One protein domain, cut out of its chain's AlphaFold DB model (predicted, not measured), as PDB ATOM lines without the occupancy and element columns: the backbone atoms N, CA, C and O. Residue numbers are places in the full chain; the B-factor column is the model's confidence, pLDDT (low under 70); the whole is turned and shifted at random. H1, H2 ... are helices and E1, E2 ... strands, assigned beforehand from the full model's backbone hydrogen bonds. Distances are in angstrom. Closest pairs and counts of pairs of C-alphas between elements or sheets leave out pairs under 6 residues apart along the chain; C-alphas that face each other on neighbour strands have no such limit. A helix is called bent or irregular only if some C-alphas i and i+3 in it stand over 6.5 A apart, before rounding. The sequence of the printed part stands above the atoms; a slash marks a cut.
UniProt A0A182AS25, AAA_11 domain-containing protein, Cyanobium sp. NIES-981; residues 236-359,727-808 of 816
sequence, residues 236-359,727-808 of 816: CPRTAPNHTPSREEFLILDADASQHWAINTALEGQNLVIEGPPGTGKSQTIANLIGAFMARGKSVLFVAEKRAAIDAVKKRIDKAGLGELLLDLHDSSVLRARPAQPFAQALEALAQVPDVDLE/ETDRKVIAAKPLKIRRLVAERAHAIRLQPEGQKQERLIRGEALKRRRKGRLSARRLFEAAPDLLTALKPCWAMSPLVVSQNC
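Overview. This is residues 236 to 359 and 727 to 808 of the 816 residues of the protein "AAA_11 domain-containing protein" of Cyanobium sp. NIES-981 (UniProt A0A182AS25). A small sheet of three short parallel strands, E1, E3 and E2 in that order, lies in the middle, with H3 and H4 over one face and H11 over the opposite face. The long bent helix H7 runs along one side of the body, its arm H7b crossed by H6 and H10 and making a corner with H8, while H1 and H2 lie beyond H3 towards one end of the longest axis and the loop round Lys 774 is at the other end. The printed part has 206 residues and follows H1 H2 H3 E1 H4 E2 H5 H6 H7 H8 H9 H10 E3 H11, mostly helix. It is compact, with a radius of gyration of the C-alphas of 17.8 A and spans of 56 by 38 by 27 A.

Arrangement. H1, residues 240 to 243, touches H2, residues 257 to 267, closest at the C-alphas of Pro 241 and Trp 261, 5.9 A. H2 touches H3, residues 282 to 295, at a steep tilt of 42 degrees, the same way, closest at the C-alphas of Ile 263 and Leu 289, 5.8 A. The edge strand E1, residues 300 to 303, is parallel to the inner strand E3, residues 796 to 799, at 16 degrees, with N 302 and O 797 within hydrogen-bond range at 2.8 A. E3 is parallel to the edge strand E2, residues 326 to 328, at 15 degrees, with N 327 and O 796 at 2.8 A. H3 is on the sheet, over E1 and E3, at a height of 9.9 A. H4, residues 307 to 319, is on the same face, along the strands, at a height of 9.4 A. E1, H4 and E2 form a split strand-helix-strand unit, two strands running the same way with E3 between them, and its crossover is right-handed. H5, residues 333 to 337, touches no helix. H6, residues 341 to 352, is only just irregular, with C-alphas 348 and 351 at 6.9 A. H7, residues 727 to 753, was assigned as one helix by its hydrogen bonds, but is bent, with C-alphas 734 and 737 at 6.9 A; its arms are H7a, residues 727 to 734, and H7b, residues 737 to 753. H7b touches H3 by residues 737 to 744 alone, closest at the C-alphas of Ala 295 and Ile 740, 5.1 A. H8, residues 755 to 769, touches H7b only at the corner. H9, residues 779 to 785, touches no helix. H10, residues 787 to 793, touches H7b, closest at the C-alphas of Ala 748 and Ala 792, 4.9 A, and only grazes the sheet with residues 790 to 793. H11, residues 801 to 807, is on the face opposite to H3, over E3, at a height of 8.4 A. Every O i to N i+4 pair is within hydrogen-bond range in H2, H3, H5, H7a, H7b, H8, H9, H10 and H11, against 8 of 9 in H4 and 6 of 8 in H6; H1 is too short for such a pair.

Along the chain. H1 begins at C-alpha 240, (-67.985, -35.615, 47.686). From first to last C-alpha H2 measures 15.1 A, H3 20.0 A, H4 18.0 A, H6 18.0 A, H7b 24.4 A and H8 21.7 A. H7b begins at C-alpha 737, (-48.071, -46.508, 49.431), and H11 ends at C-alpha 807, (-33.167, -27.586, 34.637).

Size, cuts and confidence. The two C-alphas farthest apart, those of Thr 239 and Lys 774, are 57.7 A apart. Residues 360 to 726 are not printed, and C-alphas 359 and 727 are 15.4 A apart across this cut. The links H1 to H2 and H2 to H3 are long. The mean pLDDT of the printed part is 88.0, with residues 330 to 337 and 771 to 775 under 70.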
ATOM      1  N   CYS A 236     -67.529 -29.272  42.556       73.31
ATOM      2  CA  CYS A 236     -67.218 -30.309  43.553       73.31
ATOM      3  C   CYS A 236     -67.905 -30.040  44.910       73.31
ATOM      4  O   CYS A 236     -67.490 -29.124  45.636       73.31
ATOM      5  N   PRO A 237     -68.935 -30.815  45.315       83.12
ATOM      6  CA  PRO A 237     -69.606 -30.611  46.596       83.12
ATOM      7  C   PRO A 237     -68.691 -30.982  47.770       83.12
ATOM      8  O   PRO A 237     -67.934 -31.949  47.717       83.12
ATOM      9  N   ARG A 238     -68.813 -30.267  48.897       84.38
ATOM     10  CA  ARG A 238     -68.014 -30.531  50.116       84.38
ATOM     11  C   ARG A 238     -68.194 -31.938  50.691       84.38
ATOM     12  O   ARG A 238     -67.329 -32.410  51.417       84.38
ATOM     13  N   THR A 239     -69.306 -32.593  50.372       84.38
ATOM     14  CA  THR A 239     -69.625 -33.964  50.783       84.38
ATOM     15  C   THR A 239     -69.123 -35.024  49.803       84.38
ATOM     16  O   THR A 239     -69.238 -36.203  50.119       84.38
ATOM     17  N   ALA A 240     -68.530 -34.657  48.657       81.75
ATOM     18  CA  ALA A 240     -67.985 -35.615  47.686       81.75
ATOM     19  C   ALA A 240     -67.068 -36.690  48.314       81.75
ATOM     20  O   ALA A 240     -67.223 -37.861  47.962       81.75
ATOM     21  N   PRO A 241     -66.179 -36.363  49.282       84.75
ATOM     22  CA  PRO A 241     -65.393 -37.365  50.006       84.75
ATOM     23  C   PRO A 241     -66.202 -38.506  50.628       84.75
ATOM     24  O   PRO A 241     -65.738 -39.636  50.652       84.75
ATOM     25  N   ASN A 242     -67.425 -38.243  51.095       86.25
ATOM     26  CA  ASN A 242     -68.249 -39.260  51.750       86.25
ATOM     27  C   ASN A 242     -68.677 -40.371  50.780       86.25
ATOM     28  O   ASN A 242     -68.883 -41.505  51.198       86.25
ATOM     29  N   HIS A 243     -68.794 -40.053  49.491       85.25
ATOM     30  CA  HIS A 243     -69.313 -40.965  48.471       85.25
ATOM     31  C   HIS A 243     -68.244 -41.403  47.464       85.25
ATOM     32  O   HIS A 243     -68.556 -42.091  46.496       85.25
ATOM     33  N   THR A 244     -66.984 -41.010  47.672       86.50
ATOM     34  CA  THR A 244     -65.879 -41.489  46.838       86.50
ATOM     35  C   THR A 244     -65.618 -42.965  47.175       86.50
ATOM     36  O   THR A 244     -65.541 -43.306  48.356       86.50
ATOM     37  N   PRO A 245     -65.509 -43.877  46.192       89.44
ATOM     38  CA  PRO A 245     -65.161 -45.268  46.471       89.44
ATOM     39  C   PRO A 245     -63.757 -45.368  47.076       89.44
ATOM     40  O   PRO A 245     -62.807 -44.799  46.530       89.44
ATOM     41  N   SER A 246     -63.569 -46.151  48.144       91.25
ATOM     42  CA  SER A 246     -62.263 -46.228  48.826       91.25
ATOM     43  C   SER A 246     -61.119 -46.743  47.934       91.25
ATOM     44  O   SER A 246     -59.937 -46.448  48.153       91.25
ATOM     45  N   ARG A 247     -61.440 -47.491  46.873       90.56
ATOM     46  CA  ARG A 247     -60.475 -47.925  45.846       90.56
ATOM     47  C   ARG A 247     -59.889 -46.768  45.027       90.56
ATOM     48  O   ARG A 247     -58.731 -46.846  44.627       90.56
ATOM     49  N   GLU A 248     -60.645 -45.690  44.836       87.50
ATOM     50  CA  GLU A 248     -60.235 -44.487  44.091       87.50
ATOM     51  C   GLU A 248     -59.574 -43.429  44.993       87.50
ATOM     52  O   GLU A 248     -58.951 -42.474  44.510       87.50
ATOM     53  N   GLU A 249     -59.650 -43.622  46.308       90.00
ATOM     54  CA  GLU A 249     -58.971 -42.808  47.310       90.00
ATOM     55  C   GLU A 249     -57.520 -43.269  47.464       90.00
ATOM     56  O   GLU A 249     -57.231 -44.405  47.834       90.00
ATOM     57  N   PHE A 250     -56.570 -42.382  47.182       91.50
ATOM     58  CA  PHE A 250     -55.135 -42.671  47.269       91.50
ATOM     59  C   PHE A 250     -54.456 -41.779  48.306       91.50
ATOM     60  O   PHE A 250     -53.432 -41.150  48.044       91.50
ATOM     61  N   LEU A 251     -55.059 -41.724  49.492       94.62
ATOM     62  CA  LEU A 251     -54.466 -41.075  50.651       94.62
ATOM     63  C   LEU A 251     -53.308 -41.924  51.177       94.62
ATOM     64  O   LEU A 251     -53.423 -43.140  51.322       94.62
ATOM     65  N   ILE A 252     -52.195 -41.262  51.472       95.88
ATOM     66  CA  ILE A 252     -50.994 -41.879  52.052       95.88
ATOM     67  C   ILE A 252     -50.811 -41.493  53.524       95.88
ATOM     68  O   ILE A 252     -49.969 -42.046  54.228       95.88
ATOM     69  N   LEU A 253     -51.601 -40.525  53.986       95.69
ATOM     70  CA  LEU A 253     -51.698 -40.018  55.344       95.69
ATOM     71  C   LEU A 253     -53.173 -39.753  55.650       95.69
ATOM     72  O   LEU A 253     -53.970 -39.554  54.735       95.69
ATOM     73  N   ASP A 254     -53.498 -39.674  56.937       92.75
ATOM     74  CA  ASP A 254     -54.818 -39.251  57.414       92.75
ATOM     75  C   ASP A 254     -55.249 -37.915  56.768       92.75
ATOM     76  O   ASP A 254     -54.402 -37.097  56.390       92.75
ATOM     77  N   ALA A 255     -56.548 -37.688  56.617       92.81
ATOM     78  CA  ALA A 255     -57.084 -36.445  56.071       92.81
ATOM     79  C   ALA A 255     -58.452 -36.151  56.682       92.81
ATOM     80  O   ALA A 255     -59.349 -36.991  56.660       92.81
ATOM     81  N   ASP A 256     -58.631 -34.931  57.186       90.88
ATOM     82  CA  ASP A 256     -59.966 -34.473  57.564       90.88
ATOM     83  C   ASP A 256     -60.835 -34.198  56.322       90.88
ATOM     84  O   ASP A 256     -60.350 -34.142  55.189       90.88
ATOM     85  N   ALA A 257     -62.137 -33.989  56.533       88.81
ATOM     86  CA  ALA A 257     -63.093 -33.775  55.447       88.81
ATOM     87  C   ALA A 257     -62.734 -32.582  54.538       88.81
ATOM     88  O   ALA A 257     -62.961 -32.640  53.330       88.81
ATOM     89  N   SER A 258     -62.150 -31.511  55.087       90.56
ATOM     90  CA  SER A 258     -61.762 -30.327  54.309       90.56
ATOM     91  C   SER A 258     -60.522 -30.587  53.453       90.56
ATOM     92  O   SER A 258     -60.482 -30.193  52.286       90.56
ATOM     93  N   GLN A 259     -59.544 -31.313  53.998       93.44
ATOM     94  CA  GLN A 259     -58.356 -31.750  53.269       93.44
ATOM     95  C   GLN A 259     -58.732 -32.739  52.163       93.44
ATOM     96  O   GLN A 259     -58.265 -32.599  51.035       93.44
ATOM     97  N   HIS A 260     -59.611 -33.699  52.460       91.81
ATOM     98  CA  HIS A 260     -60.085 -34.681  51.488       91.81
ATOM     99  C   HIS A 260     -60.884 -34.034  50.356       91.81
ATOM    100  O   HIS A 260     -60.717 -34.399  49.191       91.81
ATOM    101  N   TRP A 261     -61.722 -33.045  50.673       91.38
ATOM    102  CA  TRP A 261     -62.418 -32.259  49.659       91.38
ATOM    103  C   TRP A 261     -61.426 -31.521  48.755       91.38
ATOM    104  O   TRP A 261     -61.527 -31.635  47.535       91.38
ATOM    105  N   ALA A 262     -60.425 -30.839  49.325       91.75
ATOM    106  CA  ALA A 262     -59.396 -30.150  48.543       91.75
ATOM    107  C   ALA A 262     -58.624 -31.113  47.621       91.75
ATOM    108  O   ALA A 262     -58.345 -30.779  46.471       91.75
ATOM    109  N   ILE A 263     -58.326 -32.324  48.103       92.56
ATOM    110  CA  ILE A 263     -57.694 -33.379  47.304       92.56
ATOM    111  C   ILE A 263     -58.592 -33.783  46.132       92.56
ATOM    112  O   ILE A 263     -58.148 -33.713  44.990       92.56
ATOM    113  N   ASN A 264     -59.852 -34.144  46.381       89.94
ATOM    114  CA  ASN A 264     -60.790 -34.541  45.323       89.94
ATOM    115  C   ASN A 264     -61.003 -33.426  44.291       89.94
ATOM    116  O   ASN A 264     -60.978 -33.677  43.090       89.94
ATOM    117  N   THR A 265     -61.097 -32.184  44.755       89.50
ATOM    118  CA  THR A 265     -61.285 -31.012  43.897       89.50
ATOM    119  C   THR A 265     -60.080 -30.804  42.968       89.50
ATOM    120  O   THR A 265     -60.239 -30.547  41.775       89.50
ATOM    121  N   ALA A 266     -58.856 -30.987  43.472       90.75
ATOM    122  CA  ALA A 266     -57.652 -30.938  42.642       90.75
ATOM    123  C   ALA A 266     -57.582 -32.112  41.648       90.75
ATOM    124  O   ALA A 266     -57.126 -31.945  40.516       90.75
ATOM    125  N   LEU A 267     -58.046 -33.300  42.048       88.38
ATOM    126  CA  LEU A 267     -58.082 -34.489  41.192       88.38
ATOM    127  C   LEU A 267     -59.080 -34.361  40.031       88.38
ATOM    128  O   LEU A 267     -58.843 -34.944  38.975       88.38
ATOM    129  N   GLU A 268     -60.136 -33.560  40.194       86.62
ATOM    130  CA  GLU A 268     -61.058 -33.153  39.120       86.62
ATOM    131  C   GLU A 268     -60.433 -32.141  38.134       86.62
ATOM    132  O   GLU A 268     -61.060 -31.759  37.148       86.62
ATOM    133  N   GLY A 269     -59.183 -31.718  38.362       86.25
ATOM    134  CA  GLY A 269     -58.449 -30.800  37.489       86.25
ATOM    135  C   GLY A 269     -58.642 -29.320  37.824       86.25
ATOM    136  O   GLY A 269     -58.301 -28.462  37.007       86.25
ATOM    137  N   GLN A 270     -59.181 -28.998  39.005       86.06
ATOM    138  CA  GLN A 270     -59.320 -27.612  39.448       86.06
ATOM    139  C   GLN A 270     -58.019 -27.050  40.044       86.06
ATOM    140  O   GLN A 270     -57.214 -27.764  40.639       86.06
ATOM    141  N   ASN A 271     -57.852 -25.729  39.932       87.06
ATOM    142  CA  ASN A 271     -56.745 -24.983  40.535       87.06
ATOM    143  C   ASN A 271     -57.193 -24.396  41.877       87.06
ATOM    144  O   ASN A 271     -58.237 -23.746  41.933       87.06
ATOM    145  N   LEU A 272     -56.414 -24.599  42.942       87.12
ATOM    146  CA  LEU A 272     -56.825 -24.272  44.310       87.12
ATOM    147  C   LEU A 272     -55.805 -23.395  45.031       87.12
ATOM    148  O   LEU A 272     -54.600 -23.612  44.934       87.12
ATOM    149  N   VAL A 273     -56.320 -22.466  45.834       89.31
ATOM    150  CA  VAL A 273     -55.560 -21.777  46.880       89.31
ATOM    151  C   VAL A 273     -56.015 -22.349  48.217       89.31
ATOM    152  O   VAL A 273     -57.196 -22.291  48.553       89.31
ATOM    153  N   ILE A 274     -55.083 -22.941  48.963       88.25
ATOM    154  CA  ILE A 274     -55.365 -23.558  50.262       88.25
ATOM    155  C   ILE A 274     -54.730 -22.703  51.352       88.25
ATOM    156  O   ILE A 274     -53.512 -22.711  51.543       88.25
ATOM    157  N   GLU A 275     -55.572 -22.000  52.098       88.25
ATOM    158  CA  GLU A 275     -55.165 -21.247  53.277       88.25
ATOM    159  C   GLU A 275     -55.378 -22.081  54.538       88.25
ATOM    160  O   GLU A 275     -56.400 -22.739  54.722       88.25
ATOM    161  N   GLY A 276     -54.394 -22.065  55.431       86.62
ATOM    162  CA  GLY A 276     -54.487 -22.794  56.687       86.62
ATOM    163  C   GLY A 276     -53.538 -22.217  57.730       86.62
ATOM    164  O   GLY A 276     -52.361 -22.005  57.405       86.62
ATOM    165  N   PRO A 277     -53.986 -21.989  58.977       88.25
ATOM    166  CA  PRO A 277     -53.108 -21.617  60.081       88.25
ATOM    167  C   PRO A 277     -51.918 -22.582  60.272       88.25
ATOM    168  O   PRO A 277     -51.901 -23.710  59.758       88.25
ATOM    169  N   PRO A 278     -50.851 -22.173  60.978       86.94
ATOM    170  CA  PRO A 278     -49.803 -23.100  61.397       86.94
ATOM    171  C   PRO A 278     -50.403 -24.299  62.150       86.94
ATOM    172  O   PRO A 278     -51.282 -24.135  62.986       86.94
ATOM    173  N   GLY A 279     -49.949 -25.514  61.830       85.38
ATOM    174  CA  GLY A 279     -50.438 -26.743  62.469       85.38
ATOM    175  C   GLY A 279     -51.648 -27.421  61.809       85.38
ATOM    176  O   GLY A 279     -51.903 -28.576  62.122       85.38
ATOM    177  N   THR A 280     -52.331 -26.808  60.831       85.38
ATOM    178  CA  THR A 280     -53.530 -27.402  60.184       85.38
ATOM    179  C   THR A 280     -53.244 -28.436  59.087       85.38
ATOM    180  O   THR A 280     -54.087 -28.714  58.241       85.38
ATOM    181  N   GLY A 281     -52.033 -29.000  59.054       90.94
ATOM    182  CA  GLY A 281     -51.716 -30.102  58.141       90.94
ATOM    183  C   GLY A 281     -51.451 -29.730  56.674       90.94
ATOM    184  O   GLY A 281     -51.454 -30.624  55.843       90.94
ATOM    185  N   LYS A 282     -51.124 -28.477  56.320       92.69
ATOM    186  CA  LYS A 282     -50.813 -28.078  54.920       92.69
ATOM    187  C   LYS A 282     -49.859 -29.040  54.185       92.69
ATOM    188  O   LYS A 282     -50.167 -29.528  53.104       92.69
ATOM    189  N   SER A 283     -48.717 -29.369  54.795       93.94
ATOM    190  CA  SER A 283     -47.746 -30.312  54.212       93.94
ATOM    191  C   SER A 283     -48.275 -31.750  54.109       93.94
ATOM    192  O   SER A 283     -47.793 -32.515  53.282       93.94
ATOM    193  N   GLN A 284     -49.237 -32.132  54.955       95.06
ATOM    194  CA  GLN A 284     -49.919 -33.427  54.894       95.06
ATOM    195  C   GLN A 284     -50.901 -33.465  53.719       95.06
ATOM    196  O   GLN A 284     -50.867 -34.424  52.954       95.06
ATOM    197  N   THR A 285     -51.661 -32.390  53.490       95.94
ATOM    198  CA  THR A 285     -52.500 -32.238  52.290       95.94
ATOM    199  C   THR A 285     -51.671 -32.308  51.007       95.94
ATOM    200  O   THR A 285     -52.035 -33.038  50.091       95.94
ATOM    201  N   ILE A 286     -50.517 -31.624  50.956       95.62
ATOM    202  CA  ILE A 286     -49.601 -31.672  49.799       95.62
ATOM    203  C   ILE A 286     -49.089 -33.099  49.557       95.62
ATOM    204  O   ILE A 286     -49.102 -33.573  48.425       95.62
ATOM    205  N   ALA A 287     -48.667 -33.809  50.607       96.94
ATOM    206  CA  ALA A 287     -48.196 -35.187  50.477       96.94
ATOM    207  C   ALA A 287     -49.304 -36.129  49.960       96.94
ATOM    208  O   ALA A 287     -49.047 -36.939  49.070       96.94
ATOM    209  N   ASN A 288     -50.538 -35.983  50.454       97.25
ATOM    210  CA  ASN A 288     -51.688 -36.745  49.964       97.25
ATOM    211  C   ASN A 288     -52.030 -36.429  48.499       97.25
ATOM    212  O   ASN A 288     -52.282 -37.355  47.733       97.25
ATOM    213  N   LEU A 289     -51.971 -35.157  48.084       96.56
ATOM    214  CA  LEU A 289     -52.121 -34.762  46.676       96.56
ATOM    215  C   LEU A 289     -51.071 -35.437  45.790       96.56
ATOM    216  O   LEU A 289     -51.419 -36.044  44.778       96.56
ATOM    217  N   ILE A 290     -49.797 -35.377  46.191       96.88
ATOM    218  CA  ILE A 290     -48.689 -36.024  45.473       96.88
ATOM    219  C   ILE A 290     -48.955 -37.530  45.348       96.88
ATOM    220  O   ILE A 290     -48.925 -38.066  44.242       96.88
ATOM    221  N   GLY A 291     -49.290 -38.205  46.455       96.50
ATOM    222  CA  GLY A 291     -49.668 -39.623  46.472       96.50
ATOM    223  C   GLY A 291     -50.789 -39.949  45.484       96.50
ATOM    224  O   GLY A 291     -50.655 -40.858  44.661       96.50
ATOM    225  N   ALA A 292     -51.862 -39.162  45.510       95.94
ATOM    226  CA  ALA A 292     -53.041 -39.383  44.689       95.94
ATOM    227  C   ALA A 292     -52.825 -39.110  43.192       95.94
ATOM    228  O   ALA A 292     -53.407 -39.812  42.355       95.94
ATOM    229  N   PHE A 293     -51.983 -38.137  42.837       96.31
ATOM    230  CA  PHE A 293     -51.594 -37.876  41.449       96.31
ATOM    231  C   PHE A 293     -50.657 -38.956  40.904       96.31
ATOM    232  O   PHE A 293     -50.899 -39.469  39.808       96.31
ATOM    233  N   MET A 294     -49.660 -39.381  41.689       95.69
ATOM    234  CA  MET A 294     -48.783 -40.500  41.322       95.69
ATOM    235  C   MET A 294     -49.591 -41.784  41.116       95.69
ATOM    236  O   MET A 294     -49.393 -42.496  40.132       95.69
ATOM    237  N   ALA A 295     -50.567 -42.054  41.988       94.75
ATOM    238  CA  ALA A 295     -51.468 -43.192  41.851       94.75
ATOM    239  C   ALA A 295     -52.238 -43.183  40.525       94.75
ATOM    240  O   ALA A 295     -52.438 -44.240  39.936       94.75
ATOM    241  N   ARG A 296     -52.608 -42.003  40.014       94.06
ATOM    242  CA  ARG A 296     -53.309 -41.805  38.731       94.06
ATOM    243  C   ARG A 296     -52.380 -41.656  37.523       94.06
ATOM    244  O   ARG A 296     -52.856 -41.446  36.413       94.06
ATOM    245  N   GLY A 297     -51.068 -41.786  37.715       92.88
ATOM    246  CA  GLY A 297     -50.086 -41.760  36.628       92.88
ATOM    247  C   GLY A 297     -49.760 -40.361  36.137       92.88
ATOM    248  O   GLY A 297     -49.281 -40.206  35.020       92.88
ATOM    249  N   LYS A 298     -50.039 -39.342  36.952       93.94
ATOM    250  CA  LYS A 298     -49.635 -37.967  36.677       93.94
ATOM    251  C   LYS A 298     -48.221 -37.738  37.207       93.94
ATOM    252  O   LYS A 298     -47.877 -38.225  38.286       93.94
ATOM    253  N   SER A 299     -47.430 -36.975  36.461       92.81
ATOM    254  CA  SER A 299     -46.208 -36.365  36.977       92.81
ATOM    255  C   SER A 299     -46.567 -35.160  37.848       92.81
ATOM    256  O   SER A 299     -47.562 -34.472  37.611       92.81
ATOM    257  N   VAL A 300     -45.776 -34.926  38.889       95.31
ATOM    258  CA  VAL A 300     -45.995 -33.867  39.870       95.31
ATOM    259  C   VAL A 300     -44.716 -33.062  40.030       95.31
ATOM    260  O   VAL A 300     -43.678 -33.597  40.414       95.31
ATOM    261  N   LEU A 301     -44.808 -31.759  39.778       93.81
ATOM    262  CA  LEU A 301     -43.760 -30.797  40.089       93.81
ATOM    263  C   LEU A 301     -44.153 -30.037  41.359       93.81
ATOM    264  O   LEU A 301     -45.084 -29.233  41.349       93.81
ATOM    265  N   PHE A 302     -43.454 -30.298  42.460       95.00
ATOM    266  CA  PHE A 302     -43.627 -29.589  43.720       95.00
ATOM    267  C   PHE A 302     -42.604 -28.455  43.832       95.00
ATOM    268  O   PHE A 302     -41.413 -28.687  44.043       95.00
ATOM    269  N   VAL A 303     -43.081 -27.219  43.700       92.81
ATOM    270  CA  VAL A 303     -42.239 -26.019  43.764       92.81
ATOM    271  C   VAL A 303     -42.423 -25.321  45.106       92.81
ATOM    272  O   VAL A 303     -43.550 -25.038  45.510       92.81
ATOM    273  N   ALA A 304     -41.321 -25.013  45.789       90.75
ATOM    274  CA  ALA A 304     -41.344 -24.213  47.010       90.75
ATOM    275  C   ALA A 304     -40.106 -23.317  47.110       90.75
ATOM    276  O   ALA A 304     -39.001 -23.747  46.803       90.75
ATOM    277  N   GLU A 305     -40.284 -22.078  47.570       83.38
ATOM    278  CA  GLU A 305     -39.185 -21.109  47.698       83.38
ATOM    279  C   GLU A 305     -38.158 -21.518  48.761       83.38
ATOM    280  O   GLU A 305     -36.963 -21.353  48.555       83.38
ATOM    281  N   LYS A 306     -38.621 -22.064  49.894       83.94
ATOM    282  CA  LYS A 306     -37.766 -22.398  51.040       83.94
ATOM    283  C   LYS A 306     -37.542 -23.897  51.171       83.94
ATOM    284  O   LYS A 306     -38.511 -24.664  51.221       83.94
ATOM    285  N   ARG A 307     -36.290 -24.287  51.425       83.00
ATOM    286  CA  ARG A 307     -35.887 -25.671  51.723       83.00
ATOM    287  C   ARG A 307     -36.748 -26.367  52.781       83.00
ATOM    288  O   ARG A 307     -37.201 -27.490  52.577       83.00
ATOM    289  N   ALA A 308     -37.063 -25.667  53.873       87.00
ATOM    290  CA  ALA A 308     -37.860 -26.209  54.974       87.00
ATOM    291  C   ALA A 308     -39.247 -26.728  54.539       87.00
ATOM    292  O   ALA A 308     -39.762 -27.685  55.121       87.00
ATOM    293  N   ALA A 309     -39.859 -26.123  53.514       89.81
ATOM    294  CA  ALA A 309     -41.138 -26.587  52.977       89.81
ATOM    295  C   ALA A 309     -40.980 -27.903  52.197       89.81
ATOM    296  O   ALA A 309     -41.811 -28.802  52.351       89.81
ATOM    297  N   ILE A 310     -39.893 -28.036  51.425       90.50
ATOM    298  CA  ILE A 310     -39.537 -29.276  50.724       90.50
ATOM    299  C   ILE A 310     -39.271 -30.393  51.724       90.50
ATOM    300  O   ILE A 310     -39.911 -31.440  51.644       90.50
ATOM    301  N   ASP A 311     -38.419 -30.153  52.721       90.88
ATOM    302  CA  ASP A 311     -38.070 -31.160  53.727       90.88
ATOM    303  C   ASP A 311     -39.293 -31.611  54.542       90.88
ATOM    304  O   ASP A 311     -39.449 -32.799  54.839       90.88
ATOM    305  N   ALA A 312     -40.213 -30.694  54.861       92.88
ATOM    306  CA  ALA A 312     -41.441 -31.025  55.578       92.88
ATOM    307  C   ALA A 312     -42.354 -31.988  54.795       92.88
ATOM    308  O   ALA A 312     -42.999 -32.850  55.406       92.88
ATOM    309  N   VAL A 313     -42.444 -31.840  53.472       95.31
ATOM    310  CA  VAL A 313     -43.237 -32.724  52.602       95.31
ATOM    311  C   VAL A 313     -42.472 -34.017  52.316       95.31
ATOM    312  O   VAL A 313     -43.028 -35.100  52.501       95.31
ATOM    313  N   LYS A 314     -41.183 -33.924  51.973       94.19
ATOM    314  CA  LYS A 314     -40.298 -35.068  51.724       94.19
ATOM    315  C   LYS A 314     -40.283 -36.034  52.904       94.19
ATOM    316  O   LYS A 314     -40.608 -37.198  52.726       94.19
ATOM    317  N   LYS A 315     -40.087 -35.545  54.135       95.44
ATOM    318  CA  LYS A 315     -40.128 -36.375  55.353       95.44
ATOM    319  C   LYS A 315     -41.438 -37.154  55.510       95.44
ATOM    320  O   LYS A 315     -41.443 -38.256  56.057       95.44
ATOM    321  N   ARG A 316     -42.566 -36.586  55.073       96.00
ATOM    322  CA  ARG A 316     -43.877 -37.253  55.118       96.00
ATOM    323  C   ARG A 316     -44.006 -38.325  54.039       96.00
ATOM    324  O   ARG A 316     -44.471 -39.416  54.350       96.00
ATOM    325  N   ILE A 317     -43.565 -38.029  52.819       96.31
ATOM    326  CA  ILE A 317     -43.521 -38.973  51.692       96.31
ATOM    327  C   ILE A 317     -42.573 -40.141  52.005       96.31
ATOM    328  O   ILE A 317     -42.942 -41.297  51.812       96.31
ATOM    329  N   ASP A 318     -41.400 -39.855  52.572       95.19
ATOM    330  CA  ASP A 318     -40.424 -40.847  53.029       95.19
ATOM    331  C   ASP A 318     -41.022 -41.743  54.115       95.19
ATOM    332  O   ASP A 318     -40.974 -42.965  54.008       95.19
ATOM    333  N   LYS A 319     -41.658 -41.147  55.134       95.94
ATOM    334  CA  LYS A 319     -42.329 -41.895  56.209       95.94
ATOM    335  C   LYS A 319     -43.483 -42.759  55.688       95.94
ATOM    336  O   LYS A 319     -43.737 -43.817  56.254       95.94
ATOM    337  N   ALA A 320     -44.169 -42.319  54.635       95.25
ATOM    338  CA  ALA A 320     -45.190 -43.110  53.954       95.25
ATOM    339  C   ALA A 320     -44.591 -44.221  53.067       95.25
ATOM    340  O   ALA A 320     -45.330 -45.077  52.602       95.25
ATOM    341  N   GLY A 321     -43.275 -44.246  52.831       94.31
ATOM    342  CA  GLY A 321     -42.608 -45.256  52.006       94.31
ATOM    343  C   GLY A 321     -42.573 -44.933  50.509       94.31
ATOM    344  O   GLY A 321     -42.330 -45.824  49.701       94.31
ATOM    345  N   LEU A 322     -42.811 -43.675  50.126       95.44
ATOM    346  CA  LEU A 322     -42.799 -43.209  48.731       95.44
ATOM    347  C   LEU A 322     -41.562 -42.370  48.374       95.44
ATOM    348  O   LEU A 322     -41.487 -41.837  47.269       95.44
ATOM    349  N   GLY A 323     -40.586 -42.261  49.279       92.31
ATOM    350  CA  GLY A 323     -39.392 -41.424  49.104       92.31
ATOM    351  C   GLY A 323     -38.592 -41.714  47.835       92.31
ATOM    352  O   GLY A 323     -38.132 -40.799  47.157       92.31
ATOM    353  N   GLU A 324     -38.498 -42.987  47.443       90.69
ATOM    354  CA  GLU A 324     -37.801 -43.406  46.219       90.69
ATOM    355  C   GLU A 324     -38.438 -42.851  44.935       90.69
ATOM    356  O   GLU A 324     -37.746 -42.712  43.926       90.69
ATOM    357  N   LEU A 325     -39.727 -42.499  44.966       93.62
ATOM    358  CA  LEU A 325     -40.458 -41.932  43.826       93.62
ATOM    359  C   LEU A 325     -40.313 -40.408  43.727       93.62
ATOM    360  O   LEU A 325     -40.695 -39.821  42.712       93.62
ATOM    361  N   LEU A 326     -39.767 -39.773  44.770       92.94
ATOM    362  CA  LEU A 326     -39.500 -38.346  44.810       92.94
ATOM    363  C   LEU A 326     -38.050 -38.062  44.390       92.94
ATOM    364  O   LEU A 326     -37.096 -38.693  44.855       92.94
ATOM    365  N   LEU A 327     -37.880 -37.096  43.492       90.38
ATOM    366  CA  LEU A 327     -36.596 -36.525  43.121       90.38
ATOM    367  C   LEU A 327     -36.450 -35.145  43.759       90.38
ATOM    368  O   LEU A 327     -37.166 -34.215  43.407       90.38
ATOM    369  N   ASP A 328     -35.522 -35.015  44.698       87.81
ATOM    370  CA  ASP A 328     -35.190 -33.742  45.336       87.81
ATOM    371  C   ASP A 328     -34.045 -33.085  44.556       87.81
ATOM    372  O   ASP A 328     -32.910 -33.552  44.617       87.81
ATOM    373  N   LEU A 329     -34.356 -32.042  43.783       78.56
ATOM    374  CA  LEU A 329     -33.368 -31.291  42.996       78.56
ATOM    375  C   LEU A 329     -32.832 -30.063  43.739       78.56
ATOM    376  O   LEU A 329     -31.958 -29.373  43.219       78.56
ATOM    377  N   HIS A 330     -33.336 -29.779  44.939       67.94
ATOM    378  CA  HIS A 330     -32.849 -28.664  45.745       67.94
ATOM    379  C   HIS A 330     -31.512 -29.019  46.438       67.94
ATOM    380  O   HIS A 330     -30.738 -28.118  46.745       67.94
ATOM    381  N   ASP A 331     -31.183 -30.309  46.595       62.97
ATOM    382  CA  ASP A 331     -29.808 -30.787  46.834       62.97
ATOM    383  C   ASP A 331     -29.220 -31.352  45.529       62.97
ATOM    384  O   ASP A 331     -29.189 -32.555  45.258       62.97
ATOM    385  N   SER A 332     -28.796 -30.439  44.657       58.53
ATOM    386  CA  SER A 332     -28.323 -30.752  43.306       58.53
ATOM    387  C   SER A 332     -26.905 -31.333  43.269       58.53
ATOM    388  O   SER A 332     -26.405 -31.641  42.188       58.53
ATOM    389  N   SER A 333     -26.227 -31.499  44.408       58.94
ATOM    390  CA  SER A 333     -24.827 -31.942  44.461       58.94
ATOM    391  C   SER A 333     -24.635 -33.336  43.839       58.94
ATOM    392  O   SER A 333     -23.750 -33.546  43.001       58.94
ATOM    393  N   VAL A 334     -25.527 -34.276  44.169       58.41
ATOM    394  CA  VAL A 334     -25.506 -35.661  43.673       58.41
ATOM    395  C   VAL A 334     -25.910 -35.733  42.200       58.41
ATOM    396  O   VAL A 334     -25.261 -36.427  41.415       58.41
ATOM    397  N   LEU A 335     -26.935 -34.980  41.795       64.06
ATOM    398  CA  LEU A 335     -27.400 -34.942  40.406       64.06
ATOM    399  C   LEU A 335     -26.422 -34.227  39.477       64.06
ATOM    400  O   LEU A 335     -26.227 -34.689  38.362       64.06
ATOM    401  N   ARG A 336     -25.737 -33.168  39.928       64.88
ATOM    402  CA  ARG A 336     -24.658 -32.511  39.167       64.88
ATOM    403  C   ARG A 336     -23.460 -33.443  38.963       64.88
ATOM    404  O   ARG A 336     -22.797 -33.378  37.926       64.88
ATOM    405  N   ALA A 337     -23.171 -34.307  39.938       66.25
ATOM    406  CA  ALA A 337     -22.066 -35.257  39.854       66.25
ATOM    407  C   ALA A 337     -22.409 -36.490  38.998       66.25
ATOM    408  O   ALA A 337     -21.576 -36.939  38.198       66.25
ATOM    409  N   ARG A 338     -23.612 -37.057  39.181       75.19
ATOM    410  CA  ARG A 338     -24.077 -38.295  38.533       75.19
ATOM    411  C   ARG A 338     -25.590 -38.259  38.240       75.19
ATOM    412  O   ARG A 338     -26.361 -38.927  38.932       75.19
ATOM    413  N   PRO A 339     -26.019 -37.553  37.178       79.44
ATOM    414  CA  PRO A 339     -27.439 -37.312  36.907       79.44
ATOM    415  C   PRO A 339     -28.270 -38.582  36.666       79.44
ATOM    416  O   PRO A 339     -29.419 -38.657  37.088       79.44
ATOM    417  N   ALA A 340     -27.691 -39.600  36.021       86.50
ATOM    418  CA  ALA A 340     -28.400 -40.833  35.661       86.50
ATOM    419  C   ALA A 340     -28.520 -41.853  36.808       86.50
ATOM    420  O   ALA A 340     -29.345 -42.766  36.744       86.50
ATOM    421  N   GLN A 341     -27.713 -41.721  37.866       87.69
ATOM    422  CA  GLN A 341     -27.603 -42.751  38.904       87.69
ATOM    423  C   GLN A 341     -28.907 -42.988  39.695       87.69
ATOM    424  O   GLN A 341     -29.267 -44.155  39.858       87.69
ATOM    425  N   PRO A 342     -29.663 -41.956  40.128       88.94
ATOM    426  CA  PRO A 342     -30.932 -42.162  40.833       88.94
ATOM    427  C   PRO A 342     -31.983 -42.917  40.005       88.94
ATOM    428  O   PRO A 342     -32.835 -43.606  40.560       88.94
ATOM    429  N   PHE A 343     -31.929 -42.791  38.678       92.12
ATOM    430  CA  PHE A 343     -32.866 -43.439  37.760       92.12
ATOM    431  C   PHE A 343     -32.435 -44.863  37.410       92.12
ATOM    432  O   PHE A 343     -33.279 -45.749  37.321       92.12
ATOM    433  N   ALA A 344     -31.129 -45.112  37.288       91.62
ATOM    434  CA  ALA A 344     -30.599 -46.468  37.156       91.62
ATOM    435  C   ALA A 344     -30.964 -47.336  38.374       91.62
ATOM    436  O   ALA A 344     -31.426 -48.461  38.207       91.62
ATOM    437  N   GLN A 345     -30.856 -46.784  39.587       90.81
ATOM    438  CA  GLN A 345     -31.296 -47.459  40.813       90.81
ATOM    439  C   GLN A 345     -32.807 -47.734  40.813       90.81
ATOM    440  O   GLN A 345     -33.238 -48.831  41.159       90.81
ATOM    441  N   ALA A 346     -33.619 -46.766  40.372       91.94
ATOM    442  CA  ALA A 346     -35.062 -46.960  40.247       91.94
ATOM    443  C   ALA A 346     -35.413 -48.078  39.245       91.94
ATOM    444  O   ALA A 346     -36.303 -48.878  39.523       91.94
ATOM    445  N   LEU A 347     -34.688 -48.183  38.120       91.75
ATOM    446  CA  LEU A 347     -34.859 -49.259  37.132       91.75
ATOM    447  C   LEU A 347     -34.581 -50.646  37.718       91.75
ATOM    448  O   LEU A 347     -35.306 -51.591  37.412       91.75
ATOM    449  N   GLU A 348     -33.546 -50.777  38.548       89.88
ATOM    450  CA  GLU A 348     -33.213 -52.037  39.225       89.88
ATOM    451  C   GLU A 348     -34.297 -52.444  40.235       89.88
ATOM    452  O   GLU A 348     -34.641 -53.623  40.337       89.88
ATOM    453  N   ALA A 349     -34.895 -51.467  40.919       88.62
ATOM    454  CA  ALA A 349     -35.942 -51.698  41.911       88.62
ATOM    455  C   ALA A 349     -37.309 -52.087  41.309       88.62
ATOM    456  O   ALA A 349     -38.118 -52.706  42.003       88.62
ATOM    457  N   LEU A 350     -37.582 -51.778  40.030       84.50
ATOM    458  CA  LEU A 350     -38.891 -52.008  39.389       84.50
ATOM    459  C   LEU A 350     -39.408 -53.446  39.530       84.50
ATOM    460  O   LEU A 350     -40.595 -53.659  39.771       84.50
ATOM    461  N   ALA A 351     -38.527 -54.436  39.368       78.44
ATOM    462  CA  ALA A 351     -38.904 -55.851  39.389       78.44
ATOM    463  C   ALA A 351     -39.203 -56.382  40.802       78.44
ATOM    464  O   ALA A 351     -39.773 -57.460  40.942       78.44
ATOM    465  N   GLN A 352     -38.818 -55.640  41.843       87.06
ATOM    466  CA  GLN A 352     -38.889 -56.081  43.237       87.06
ATOM    467  C   GLN A 352     -40.128 -55.554  43.974       87.06
ATOM    468  O   GLN A 352     -40.289 -55.823  45.164       87.06
ATOM    469  N   VAL A 353     -41.007 -54.800  43.302       89.44
ATOM    470  CA  VAL A 353     -42.180 -54.194  43.944       89.44
ATOM    471  C   VAL A 353     -43.309 -55.227  44.091       89.44
ATOM    472  O   VAL A 353     -43.874 -55.646  43.070       89.44
ATOM    473  N   PRO A 354     -43.671 -55.627  45.330       89.12
ATOM    474  CA  PRO A 354     -44.739 -56.592  45.561       89.12
ATOM    475  C   PRO A 354     -46.097 -56.004  45.167       89.12
ATOM    476  O   PRO A 354     -46.326 -54.801  45.309       89.12
ATOM    477  N   ASP A 355     -47.007 -56.858  44.697       87.12
ATOM    478  CA  ASP A 355     -48.419 -56.492  44.583       87.12
ATOM    479  C   ASP A 355     -49.140 -56.803  45.897       87.12
ATOM    480  O   ASP A 355     -48.811 -57.762  46.599       87.12
ATOM    481  N   VAL A 356     -50.102 -55.957  46.241       88.12
ATOM    482  CA  VAL A 356     -50.892 -56.069  47.466       88.12
ATOM    483  C   VAL A 356     -52.357 -56.064  47.070       88.12
ATOM    484  O   VAL A 356     -52.833 -55.109  46.446       88.12
ATOM    485  N   ASP A 357     -53.065 -57.122  47.458       89.75
ATOM    486  CA  ASP A 357     -54.514 -57.179  47.337       89.75
ATOM    487  C   ASP A 357     -55.160 -56.389  48.483       89.75
ATOM    488  O   ASP A 357     -55.002 -56.711  49.662       89.75
ATOM    489  N   LEU A 358     -55.856 -55.313  48.117       91.50
ATOM    490  CA  LEU A 358     -56.588 -54.444  49.037       91.50
ATOM    491  C   LEU A 358     -58.101 -54.618  48.917       91.50
ATOM    492  O   LEU A 358     -58.836 -53.964  49.655       91.50
ATOM    493  N   GLU A 359     -58.575 -55.485  48.023       92.12
ATOM    494  CA  GLU A 359     -59.995 -55.637  47.721       92.12
ATOM    495  C   GLU A 359     -60.827 -56.017  48.962       92.12
ATOM    496  O   GLU A 359     -61.821 -55.338  49.233       92.12
ATOM    497  N   GLU A 727     -60.214 -48.709  62.111       95.25
ATOM    498  CA  GLU A 727     -59.255 -49.805  61.954       95.25
ATOM    499  C   GLU A 727     -59.044 -50.169  60.485       95.25
ATOM    500  O   GLU A 727     -57.903 -50.355  60.064       95.25
ATOM    501  N   THR A 728     -60.122 -50.259  59.707       94.44
ATOM    502  CA  THR A 728     -60.052 -50.628  58.287       94.44
ATOM    503  C   THR A 728     -59.461 -49.492  57.458       94.44
ATOM    504  O   THR A 728     -58.558 -49.730  56.664       94.44
ATOM    505  N   ASP A 729     -59.877 -48.255  57.716       94.75
ATOM    506  CA  ASP A 729     -59.364 -47.044  57.079       94.75
ATOM    507  C   ASP A 729     -57.848 -46.895  57.277       94.75
ATOM    508  O   ASP A 729     -57.090 -46.819  56.311       94.75
ATOM    509  N   ARG A 730     -57.360 -47.022  58.520       94.31
ATOM    510  CA  ARG A 730     -55.914 -47.005  58.805       94.31
ATOM    511  C   ARG A 730     -55.152 -48.120  58.097       94.31
ATOM    512  O   ARG A 730     -54.031 -47.886  57.652       94.31
ATOM    513  N   LYS A 731     -55.727 -49.325  58.008       93.31
ATOM    514  CA  LYS A 731     -55.113 -50.447  57.280       93.31
ATOM    515  C   LYS A 731     -55.013 -50.145  55.786       93.31
ATOM    516  O   LYS A 731     -53.955 -50.375  55.206       93.31
ATOM    517  N   VAL A 732     -56.076 -49.602  55.188       94.12
ATOM    518  CA  VAL A 732     -56.091 -49.191  53.779       94.12
ATOM    519  C   VAL A 732     -55.041 -48.104  53.546       94.12
ATOM    520  O   VAL A 732     -54.151 -48.310  52.723       94.12
ATOM    521  N   ILE A 733     -55.058 -47.008  54.314       94.81
ATOM    522  CA  ILE A 733     -54.087 -45.903  54.190       94.81
ATOM    523  C   ILE A 733     -52.646 -46.408  54.333       94.81
ATOM    524  O   ILE A 733     -51.789 -46.050  53.528       94.81
ATOM    525  N   ALA A 734     -52.365 -47.279  55.308       93.81
ATOM    526  CA  ALA A 734     -51.023 -47.825  55.515       93.81
ATOM    527  C   ALA A 734     -50.525 -48.682  54.336       93.81
ATOM    528  O   ALA A 734     -49.319 -48.765  54.108       93.81
ATOM    529  N   ALA A 735     -51.430 -49.310  53.581       93.50
ATOM    530  CA  ALA A 735     -51.080 -50.170  52.456       93.50
ATOM    531  C   ALA A 735     -51.083 -49.448  51.092       93.50
ATOM    532  O   ALA A 735     -50.429 -49.905  50.149       93.50
ATOM    533  N   LYS A 736     -51.758 -48.293  50.973       94.44
ATOM    534  CA  LYS A 736     -51.813 -47.488  49.736       94.44
ATOM    535  C   LYS A 736     -50.434 -47.118  49.174       94.44
ATOM    536  O   LYS A 736     -50.287 -47.219  47.958       94.44
ATOM    537  N   PRO A 737     -49.404 -46.767  49.968       95.25
ATOM    538  CA  PRO A 737     -48.071 -46.508  49.431       95.25
ATOM    539  C   PRO A 737     -47.478 -47.668  48.626       95.25
ATOM    540  O   PRO A 737     -46.942 -47.448  47.542       95.25
ATOM    541  N   LEU A 738     -47.622 -48.913  49.095       94.06
ATOM    542  CA  LEU A 738     -47.169 -50.083  48.335       94.06
ATOM    543  C   LEU A 738     -47.947 -50.219  47.025       94.06
ATOM    544  O   LEU A 738     -47.336 -50.428  45.977       94.06
ATOM    545  N   LYS A 739     -49.269 -50.000  47.055       94.69
ATOM    546  CA  LYS A 739     -50.080 -50.009  45.831       94.69
ATOM    547  C   LYS A 739     -49.661 -48.912  44.851       94.69
ATOM    548  O   LYS A 739     -49.581 -49.167  43.655       94.69
ATOM    549  N   ILE A 740     -49.331 -47.715  45.339       95.38
ATOM    550  CA  ILE A 740     -48.829 -46.610  44.512       95.38
ATOM    551  C   ILE A 740     -47.482 -46.974  43.882       95.38
ATOM    552  O   ILE A 740     -47.328 -46.804  42.675       95.38
ATOM    553  N   ARG A 741     -46.530 -47.524  44.652       95.25
ATOM    554  CA  ARG A 741     -45.248 -48.011  44.105       95.25
ATOM    555  C   ARG A 741     -45.477 -49.036  43.005       95.25
ATOM    556  O   ARG A 741     -44.828 -48.955  41.968       95.25
ATOM    557  N   ARG A 742     -46.419 -49.962  43.209       94.94
ATOM    558  CA  ARG A 742     -46.766 -50.982  42.219       94.94
ATOM    559  C   ARG A 742     -47.325 -50.365  40.935       94.94
ATOM    560  O   ARG A 742     -46.811 -50.660  39.862       94.94
ATOM    561  N   LEU A 743     -48.291 -49.452  41.047       94.94
ATOM    562  CA  LEU A 743     -48.874 -48.742  39.902       94.94
ATOM    563  C   LEU A 743     -47.828 -47.925  39.127       94.94
ATOM    564  O   LEU A 743     -47.852 -47.877  37.899       94.94
ATOM    565  N   VAL A 744     -46.900 -47.273  39.830       95.31
ATOM    566  CA  VAL A 744     -45.794 -46.537  39.201       95.31
ATOM    567  C   VAL A 744     -44.830 -47.500  38.505       95.31
ATOM    568  O   VAL A 744     -44.456 -47.256  37.358       95.31
ATOM    569  N   ALA A 745     -44.491 -48.624  39.139       94.81
ATOM    570  CA  ALA A 745     -43.618 -49.632  38.549       94.81
ATOM    571  C   ALA A 745     -44.217 -50.253  37.276       94.81
ATOM    572  O   ALA A 745     -43.510 -50.412  36.282       94.81
ATOM    573  N   GLU A 746     -45.518 -50.546  37.270       94.62
ATOM    574  CA  GLU A 746     -46.237 -51.060  36.099       94.62
ATOM    575  C   GLU A 746     -46.222 -50.065  34.934       94.62
ATOM    576  O   GLU A 746     -45.964 -50.454  33.795       94.62
ATOM    577  N   ARG A 747     -46.409 -48.767  35.209       94.62
ATOM    578  CA  ARG A 747     -46.320 -47.713  34.184       94.62
ATOM    579  C   ARG A 747     -44.914 -47.559  33.627       94.62
ATOM    580  O   ARG A 747     -44.741 -47.532  32.411       94.62
ATOM    581  N   ALA A 748     -43.911 -47.488  34.501       94.56
ATOM    582  CA  ALA A 748     -42.516 -47.410  34.084       94.56
ATOM    583  C   ALA A 748     -42.123 -48.642  33.259       94.56
ATOM    584  O   ALA A 748     -41.456 -48.512  32.234       94.56
ATOM    585  N   HIS A 749     -42.593 -49.832  33.646       94.12
ATOM    586  CA  HIS A 749     -42.394 -51.053  32.876       94.12
ATOM    587  C   HIS A 749     -43.075 -50.992  31.502       94.12
ATOM    588  O   HIS A 749     -42.446 -51.340  30.507       94.12
ATOM    589  N   ALA A 750     -44.320 -50.516  31.427       94.31
ATOM    590  CA  ALA A 750     -45.041 -50.368  30.164       94.31
ATOM    591  C   ALA A 750     -44.324 -49.412  29.195       94.31
ATOM    592  O   ALA A 750     -44.165 -49.743  28.022       94.31
ATOM    593  N   ILE A 751     -43.825 -48.270  29.684       93.75
ATOM    594  CA  ILE A 751     -43.034 -47.318  28.884       93.75
ATOM    595  C   ILE A 751     -41.723 -47.959  28.428       93.75
ATOM    596  O   ILE A 751     -41.368 -47.883  27.255       93.75
ATOM    597  N   ARG A 752     -41.032 -48.666  29.327       93.50
ATOM    598  CA  ARG A 752     -39.768 -49.360  29.040       93.50
ATOM    599  C   ARG A 752     -39.887 -50.404  27.925       93.50
ATOM    600  O   ARG A 752     -38.911 -50.642  27.221       93.50
ATOM    601  N   LEU A 753     -41.050 -51.034  27.754       93.31
ATOM    602  CA  LEU A 753     -41.274 -52.012  26.684       93.31
ATOM    603  C   LEU A 753     -41.368 -51.369  25.290       93.31
ATOM    604  O   LEU A 753     -41.097 -52.049  24.299       93.31
ATOM    605  N   GLN A 754     -41.701 -50.080  25.199       95.06
ATOM    606  CA  GLN A 754     -41.813 -49.358  23.929       95.06
ATOM    607  C   GLN A 754     -40.427 -49.089  23.305       95.06
ATOM    608  O   GLN A 754     -39.452 -48.927  24.043       95.06
ATOM    609  N   PRO A 755     -40.302 -48.978  21.964       94.19
ATOM    610  CA  PRO A 755     -39.012 -48.761  21.298       94.19
ATOM    611  C   PRO A 755     -38.240 -47.534  21.805       94.19
ATOM    612  O   PRO A 755     -37.034 -47.623  22.038       94.19
ATOM    613  N   GLU A 756     -38.925 -46.406  22.021       92.06
ATOM    614  CA  GLU A 756     -38.307 -45.197  22.583       92.06
ATOM    615  C   GLU A 756     -37.901 -45.393  24.048       92.06
ATOM    616  O   GLU A 756     -36.774 -45.077  24.423       92.06
ATOM    617  N   GLY A 757     -38.746 -46.032  24.864       92.06
ATOM    618  CA  GLY A 757     -38.411 -46.367  26.250       92.06
ATOM    619  C   GLY A 757     -37.174 -47.264  26.377       92.06
ATOM    620  O   GLY A 757     -36.348 -47.048  27.262       92.06
ATOM    621  N   GLN A 758     -36.973 -48.215  25.458       93.62
ATOM    622  CA  GLN A 758     -35.763 -49.049  25.424       93.62
ATOM    623  C   GLN A 758     -34.500 -48.238  25.097       93.62
ATOM    624  O   GLN A 758     -33.434 -48.505  25.662       93.62
ATOM    625  N   LYS A 759     -34.590 -47.243  24.200       94.69
ATOM    626  CA  LYS A 759     -33.474 -46.321  23.919       94.69
ATOM    627  C   LYS A 759     -33.142 -45.484  25.154       94.69
ATOM    628  O   LYS A 759     -31.971 -45.394  25.525       94.69
ATOM    629  N   GLN A 760     -34.166 -44.947  25.820       94.12
ATOM    630  CA  GLN A 760     -34.016 -44.180  27.058       94.12
ATOM    631  C   GLN A 760     -33.401 -45.034  28.182       94.12
ATOM    632  O   GLN A 760     -32.476 -44.583  28.855       94.12
ATOM    633  N   GLU A 761     -33.818 -46.296  28.348       94.69
ATOM    634  CA  GLU A 761     -33.222 -47.221  29.328       94.69
ATOM    635  C   GLU A 761     -31.724 -47.443  29.060       94.69
ATOM    636  O   GLU A 761     -30.904 -47.346  29.980       94.69
ATOM    637  N   ARG A 762     -31.351 -47.724  27.802       94.00
ATOM    638  CA  ARG A 762     -29.944 -47.915  27.407       94.00
ATOM    639  C   ARG A 762     -29.112 -46.667  27.684       94.00
ATOM    640  O   ARG A 762     -27.996 -46.794  28.185       94.00
ATOM    641  N   LEU A 763     -29.661 -45.483  27.404       92.69
ATOM    642  CA  LEU A 763     -29.012 -44.207  27.693       92.69
ATOM    643  C   LEU A 763     -28.778 -44.028  29.198       92.69
ATOM    644  O   LEU A 763     -27.649 -43.773  29.609       92.69
ATOM    645  N   ILE A 764     -29.814 -44.216  30.024       92.56
ATOM    646  CA  ILE A 764     -29.728 -44.060  31.485       92.56
ATOM    647  C   ILE A 764     -28.686 -45.021  32.071       92.56
ATOM    648  O   ILE A 764     -27.805 -44.593  32.821       92.56
ATOM    649  N   ARG A 765     -28.736 -46.311  31.709       92.75
ATOM    650  CA  ARG A 765     -27.755 -47.309  32.174       92.75
ATOM    651  C   ARG A 765     -26.340 -46.976  31.691       92.75
ATOM    652  O   ARG A 765     -25.395 -47.066  32.471       92.75
ATOM    653  N   GLY A 766     -26.193 -46.566  30.431       90.44
ATOM    654  CA  GLY A 766     -24.909 -46.182  29.845       90.44
ATOM    655  C   GLY A 766     -24.272 -44.981  30.546       90.44
ATOM    656  O   GLY A 766     -23.100 -45.040  30.921       90.44
ATOM    657  N   GLU A 767     -25.042 -43.918  30.790       87.56
ATOM    658  CA  GLU A 767     -24.580 -42.736  31.527       87.56
ATOM    659  C   GLU A 767     -24.226 -43.061  32.985       87.56
ATOM    660  O   GLU A 767     -23.221 -42.564  33.499       87.56
ATOM    661  N   ALA A 768     -24.991 -43.934  33.649       88.06
ATOM    662  CA  ALA A 768     -24.733 -44.327  35.035       88.06
ATOM    663  C   ALA A 768     -23.407 -45.098  35.216       88.06
ATOM    664  O   ALA A 768     -22.773 -44.989  36.268       88.06
ATOM    665  N   LEU A 769     -22.949 -45.834  34.195       87.31
ATOM    666  CA  LEU A 769     -21.694 -46.599  34.230       87.31
ATOM    667  C   LEU A 769     -20.433 -45.736  34.019       87.31
ATOM    668  O   LEU A 769     -19.320 -46.171  34.340       87.31
ATOM    669  N   LYS A 770     -20.563 -44.507  33.502       82.12
ATOM    670  CA  LYS A 770     -19.415 -43.634  33.205       82.12
ATOM    671  C   LYS A 770     -18.708 -43.199  34.491       82.12
ATOM    672  O   LYS A 770     -19.262 -42.456  35.298       82.12
ATOM    673  N   ARG A 771     -17.434 -43.581  34.673       69.06
ATOM    674  CA  ARG A 771     -16.620 -43.241  35.869       69.06
ATOM    675  C   ARG A 771     -15.982 -41.846  35.843       69.06
ATOM    676  O   ARG A 771     -15.813 -41.252  36.906       69.06
ATOM    677  N   ARG A 772     -15.671 -41.304  34.660       60.84
ATOM    678  CA  ARG A 772     -15.122 -39.944  34.466       60.84
ATOM    679  C   ARG A 772     -16.237 -38.967  34.073       60.84
ATOM    680  O   ARG A 772     -17.184 -39.389  33.419       60.84
ATOM    681  N   ARG A 773     -16.134 -37.694  34.483       56.41
ATOM    682  CA  ARG A 773     -17.132 -36.645  34.172       56.41
ATOM    683  C   ARG A 773     -17.046 -36.164  32.714       56.41
ATOM    684  O   ARG A 773     -18.077 -35.883  32.116       56.41
ATOM    685  N   LYS A 774     -15.840 -36.184  32.124       55.28
ATOM    686  CA  LYS A 774     -15.594 -35.900  30.700       55.28
ATOM    687  C   LYS A 774     -16.426 -36.845  29.817       55.28
ATOM    688  O   LYS A 774     -16.203 -38.055  29.840       55.28
ATOM    689  N   GLY A 775     -17.390 -36.286  29.080       61.88
ATOM    690  CA  GLY A 775     -18.307 -37.019  28.199       61.88
ATOM    691  C   GLY A 775     -19.604 -37.531  28.846       61.88
ATOM    692  O   GLY A 775     -20.298 -38.330  28.214       61.88
ATOM    693  N   ARG A 776     -19.938 -37.132  30.083       72.44
ATOM    694  CA  ARG A 776     -21.274 -37.362  30.672       72.44
ATOM    695  C   ARG A 776     -22.276 -36.322  30.180       72.44
ATOM    696  O   ARG A 776     -21.908 -35.173  29.949       72.44
ATOM    697  N   LEU A 777     -23.545 -36.707  30.092       70.38
ATOM    698  CA  LEU A 777     -24.627 -35.744  29.887       70.38
ATOM    699  C   LEU A 777     -24.857 -34.903  31.149       70.38
ATOM    700  O   LEU A 777     -24.754 -35.404  32.270       70.38
ATOM    701  N   SER A 778     -25.191 -33.624  30.966       71.38
ATOM    702  CA  SER A 778     -25.706 -32.777  32.047       71.38
ATOM    703  C   SER A 778     -27.113 -33.227  32.456       71.38
ATOM    704  O   SER A 778     -27.791 -33.913  31.690       71.38
ATOM    705  N   ALA A 779     -27.578 -32.830  33.648       74.69
ATOM    706  CA  ALA A 779     -28.934 -33.153  34.107       74.69
ATOM    707  C   ALA A 779     -29.997 -32.681  33.103       74.69
ATOM    708  O   ALA A 779     -30.831 -33.476  32.685       74.69
ATOM    709  N   ARG A 780     -29.879 -31.437  32.619       74.81
ATOM    710  CA  ARG A 780     -30.747 -30.883  31.574       74.81
ATOM    711  C   ARG A 780     -30.739 -31.738  30.303       74.81
ATOM    712  O   ARG A 780     -31.791 -32.208  29.898       74.81
ATOM    713  N   ARG A 781     -29.571 -32.035  29.714       75.69
ATOM    714  CA  ARG A 781     -29.493 -32.863  28.489       75.69
ATOM    715  C   ARG A 781     -30.010 -34.289  28.697       75.69
ATOM    716  O   ARG A 781     -30.612 -34.856  27.793       75.69
ATOM    717  N   LEU A 782     -29.797 -34.873  29.876       82.06
ATOM    718  CA  LEU A 782     -30.355 -36.183  30.215       82.06
ATOM    719  C   LEU A 782     -31.888 -36.134  30.278       82.06
ATOM    720  O   LEU A 782     -32.541 -37.036  29.760       82.06
ATOM    721  N   PHE A 783     -32.455 -35.087  30.881       82.31
ATOM    722  CA  PHE A 783     -33.905 -34.897  30.972       82.31
ATOM    723  C   PHE A 783     -34.540 -34.717  29.592       82.31
ATOM    724  O   PHE A 783     -35.631 -35.219  29.350       82.31
ATOM    725  N   GLU A 784     -33.827 -34.068  28.675       80.00
ATOM    726  CA  GLU A 784     -34.251 -33.899  27.284       80.00
ATOM    727  C   GLU A 784     -34.180 -35.191  26.472       80.00
ATOM    728  O   GLU A 784     -35.031 -35.434  25.622       80.00
ATOM    729  N   ALA A 785     -33.177 -36.026  26.735       83.56
ATOM    730  CA  ALA A 785     -32.961 -37.259  25.990       83.56
ATOM    731  C   ALA A 785     -33.797 -38.447  26.503       83.56
ATOM    732  O   ALA A 785     -33.958 -39.427  25.775       83.56
ATOM    733  N   ALA A 786     -34.307 -38.396  27.741       90.06
ATOM    734  CA  ALA A 786     -35.088 -39.482  28.345       90.06
ATOM    735  C   ALA A 786     -36.330 -39.042  29.160       90.06
ATOM    736  O   ALA A 786     -36.550 -39.554  30.258       90.06
ATOM    737  N   PRO A 787     -37.166 -38.106  28.678       88.31
ATOM    738  CA  PRO A 787     -38.206 -37.480  29.499       88.31
ATOM    739  C   PRO A 787     -39.254 -38.472  30.033       88.31
ATOM    740  O   PRO A 787     -39.622 -38.415  31.211       88.31
ATOM    741  N   ASP A 788     -39.705 -39.406  29.196       90.38
ATOM    742  CA  ASP A 788     -40.815 -40.309  29.521       90.38
ATOM    743  C   ASP A 788     -40.427 -41.302  30.614       90.38
ATOM    744  O   ASP A 788     -41.144 -41.488  31.597       90.38
ATOM    745  N   LEU A 789     -39.256 -41.929  30.477       92.69
ATOM    746  CA  LEU A 789     -38.810 -42.935  31.428       92.69
ATOM    747  C   LEU A 789     -38.374 -42.298  32.753       92.69
ATOM    748  O   LEU A 789     -38.646 -42.858  33.813       92.69
ATOM    749  N   LEU A 790     -37.752 -41.115  32.731       92.00
ATOM    750  CA  LEU A 790     -37.347 -40.417  33.958       92.00
ATOM    751  C   LEU A 790     -38.558 -39.992  34.799       92.00
ATOM    752  O   LEU A 790     -38.572 -40.217  36.011       92.00
ATOM    753  N   THR A 791     -39.582 -39.421  34.160       91.44
ATOM    754  CA  THR A 791     -40.826 -39.010  34.832       91.44
ATOM    755  C   THR A 791     -41.663 -40.212  35.268       91.44
ATOM    756  O   THR A 791     -42.300 -40.158  36.314       91.44
ATOM    757  N   ALA A 792     -41.614 -41.334  34.546       93.38
ATOM    758  CA  ALA A 792     -42.269 -42.566  34.980       93.38
ATOM    759  C   ALA A 792     -41.581 -43.224  36.188       93.38
ATOM    760  O   ALA A 792     -42.260 -43.732  37.075       93.38
ATOM    761  N   LEU A 793     -40.244 -43.214  36.239       93.75
ATOM    762  CA  LEU A 793     -39.466 -43.793  37.343       93.75
ATOM    763  C   LEU A 793     -39.557 -42.956  38.620       93.75
ATOM    764  O   LEU A 793     -39.662 -43.499  39.719       93.75
ATOM    765  N   LYS A 794     -39.494 -41.631  38.476       93.50
ATOM    766  CA  LYS A 794     -39.626 -40.675  39.576       93.50
ATOM    767  C   LYS A 794     -40.718 -39.670  39.218       93.50
ATOM    768  O   LYS A 794     -40.405 -38.628  38.656       93.50
ATOM    769  N   PRO A 795     -41.994 -39.957  39.510       94.88
ATOM    770  CA  PRO A 795     -43.107 -39.098  39.111       94.88
ATOM    771  C   PRO A 795     -43.222 -37.795  39.901       94.88
ATOM    772  O   PRO A 795     -43.895 -36.889  39.423       94.88
ATOM    773  N   CYS A 796     -42.588 -37.661  41.072       95.25
ATOM    774  CA  CYS A 796     -42.641 -36.430  41.867       95.25
ATOM    775  C   CYS A 796     -41.279 -35.738  41.914       95.25
ATOM    776  O   CYS A 796     -40.301 -36.337  42.346       95.25
ATOM    777  N   TRP A 797     -41.193 -34.482  41.485       92.56
ATOM    778  CA  TRP A 797     -39.952 -33.702  41.474       92.56
ATOM    779  C   TRP A 797     -40.126 -32.494  42.390       92.56
ATOM    780  O   TRP A 797     -41.108 -31.771  42.262       92.56
ATOM    781  N   ALA A 798     -39.199 -32.280  43.321       91.44
ATOM    782  CA  ALA A 798     -39.238 -31.179  44.276       91.44
ATOM    783  C   ALA A 798     -38.055 -30.232  44.057       91.44
ATOM    784  O   ALA A 798     -36.905 -30.675  44.028       91.44
ATOM    785  N   MET A 799     -38.331 -28.936  43.898       88.00
ATOM    786  CA  MET A 799     -37.305 -27.933  43.596       88.00
ATOM    787  C   MET A 799     -37.728 -26.505  43.963       88.00
ATOM    788  O   MET A 799     -38.908 -26.240  44.198       88.00
ATOM    789  N   SER A 800     -36.767 -25.579  44.009       84.75
ATOM    790  CA  SER A 800     -37.055 -24.143  44.117       84.75
ATOM    791  C   SER A 800     -37.419 -23.552  42.748       84.75
ATOM    792  O   SER A 800     -37.007 -24.110  41.728       84.75
ATOM    793  N   PRO A 801     -38.164 -22.427  42.682       83.44
ATOM    794  CA  PRO A 801     -38.511 -21.782  41.410       83.44
ATOM    795  C   PRO A 801     -37.297 -21.500  40.511       83.44
ATOM    796  O   PRO A 801     -37.376 -21.644  39.295       83.44
ATOM    797  N   LEU A 802     -36.155 -21.165  41.117       77.44
ATOM    798  CA  LEU A 802     -34.901 -20.905  40.407       77.44
ATOM    799  C   LEU A 802     -34.369 -22.179  39.738       77.44
ATOM    800  O   LEU A 802     -34.054 -22.183  38.548       77.44
ATOM    801  N   VAL A 803     -34.355 -23.291  40.475       77.75
ATOM    802  CA  VAL A 803     -33.907 -24.599  39.974       77.75
ATOM    803  C   VAL A 803     -34.819 -25.124  38.855       77.75
ATOM    804  O   VAL A 803     -34.311 -25.794  37.950       77.75
ATOM    805  N   VAL A 804     -36.123 -24.788  38.868       81.50
ATOM    806  CA  VAL A 804     -37.049 -25.083  37.753       81.50
ATOM    807  C   VAL A 804     -36.517 -24.467  36.465       81.50
ATOM    808  O   VAL A 804     -36.261 -25.199  35.517       81.50
ATOM    809  N   SER A 805     -36.289 -23.152  36.453       76.06
ATOM    810  CA  SER A 805     -35.873 -22.423  35.244       76.06
ATOM    811  C   SER A 805     -34.498 -22.841  34.700       76.06
ATOM    812  O   SER A 805     -34.223 -22.714  33.513       76.06
ATOM    813  N   GLN A 806     -33.623 -23.394  35.545       71.50
ATOM    814  CA  GLN A 806     -32.304 -23.873  35.117       71.50
ATOM    815  C   GLN A 806     -32.341 -25.267  34.472       71.50
ATOM    816  O   GLN A 806     -31.553 -25.558  33.568       71.50
ATOM    817  N   ASN A 807     -33.218 -26.154  34.959       70.25
ATOM    818  CA  ASN A 807     -33.167 -27.586  34.637       70.25
ATOM    819  C   ASN A 807     -34.386 -28.105  33.868       70.25
ATOM    820  O   ASN A 807     -34.281 -29.139  33.208       70.25
ATOM    821  N   CYS A 808     -35.531 -27.428  33.959       71.31
ATOM    822  CA  CYS A 808     -36.756 -27.785  33.246       71.31
ATOM    823  C   CYS A 808     -36.870 -26.960  31.959       71.31
ATOM    824  O   CYS A 808     -36.445 -25.811  31.910       71.31
TER     825      CYS A 808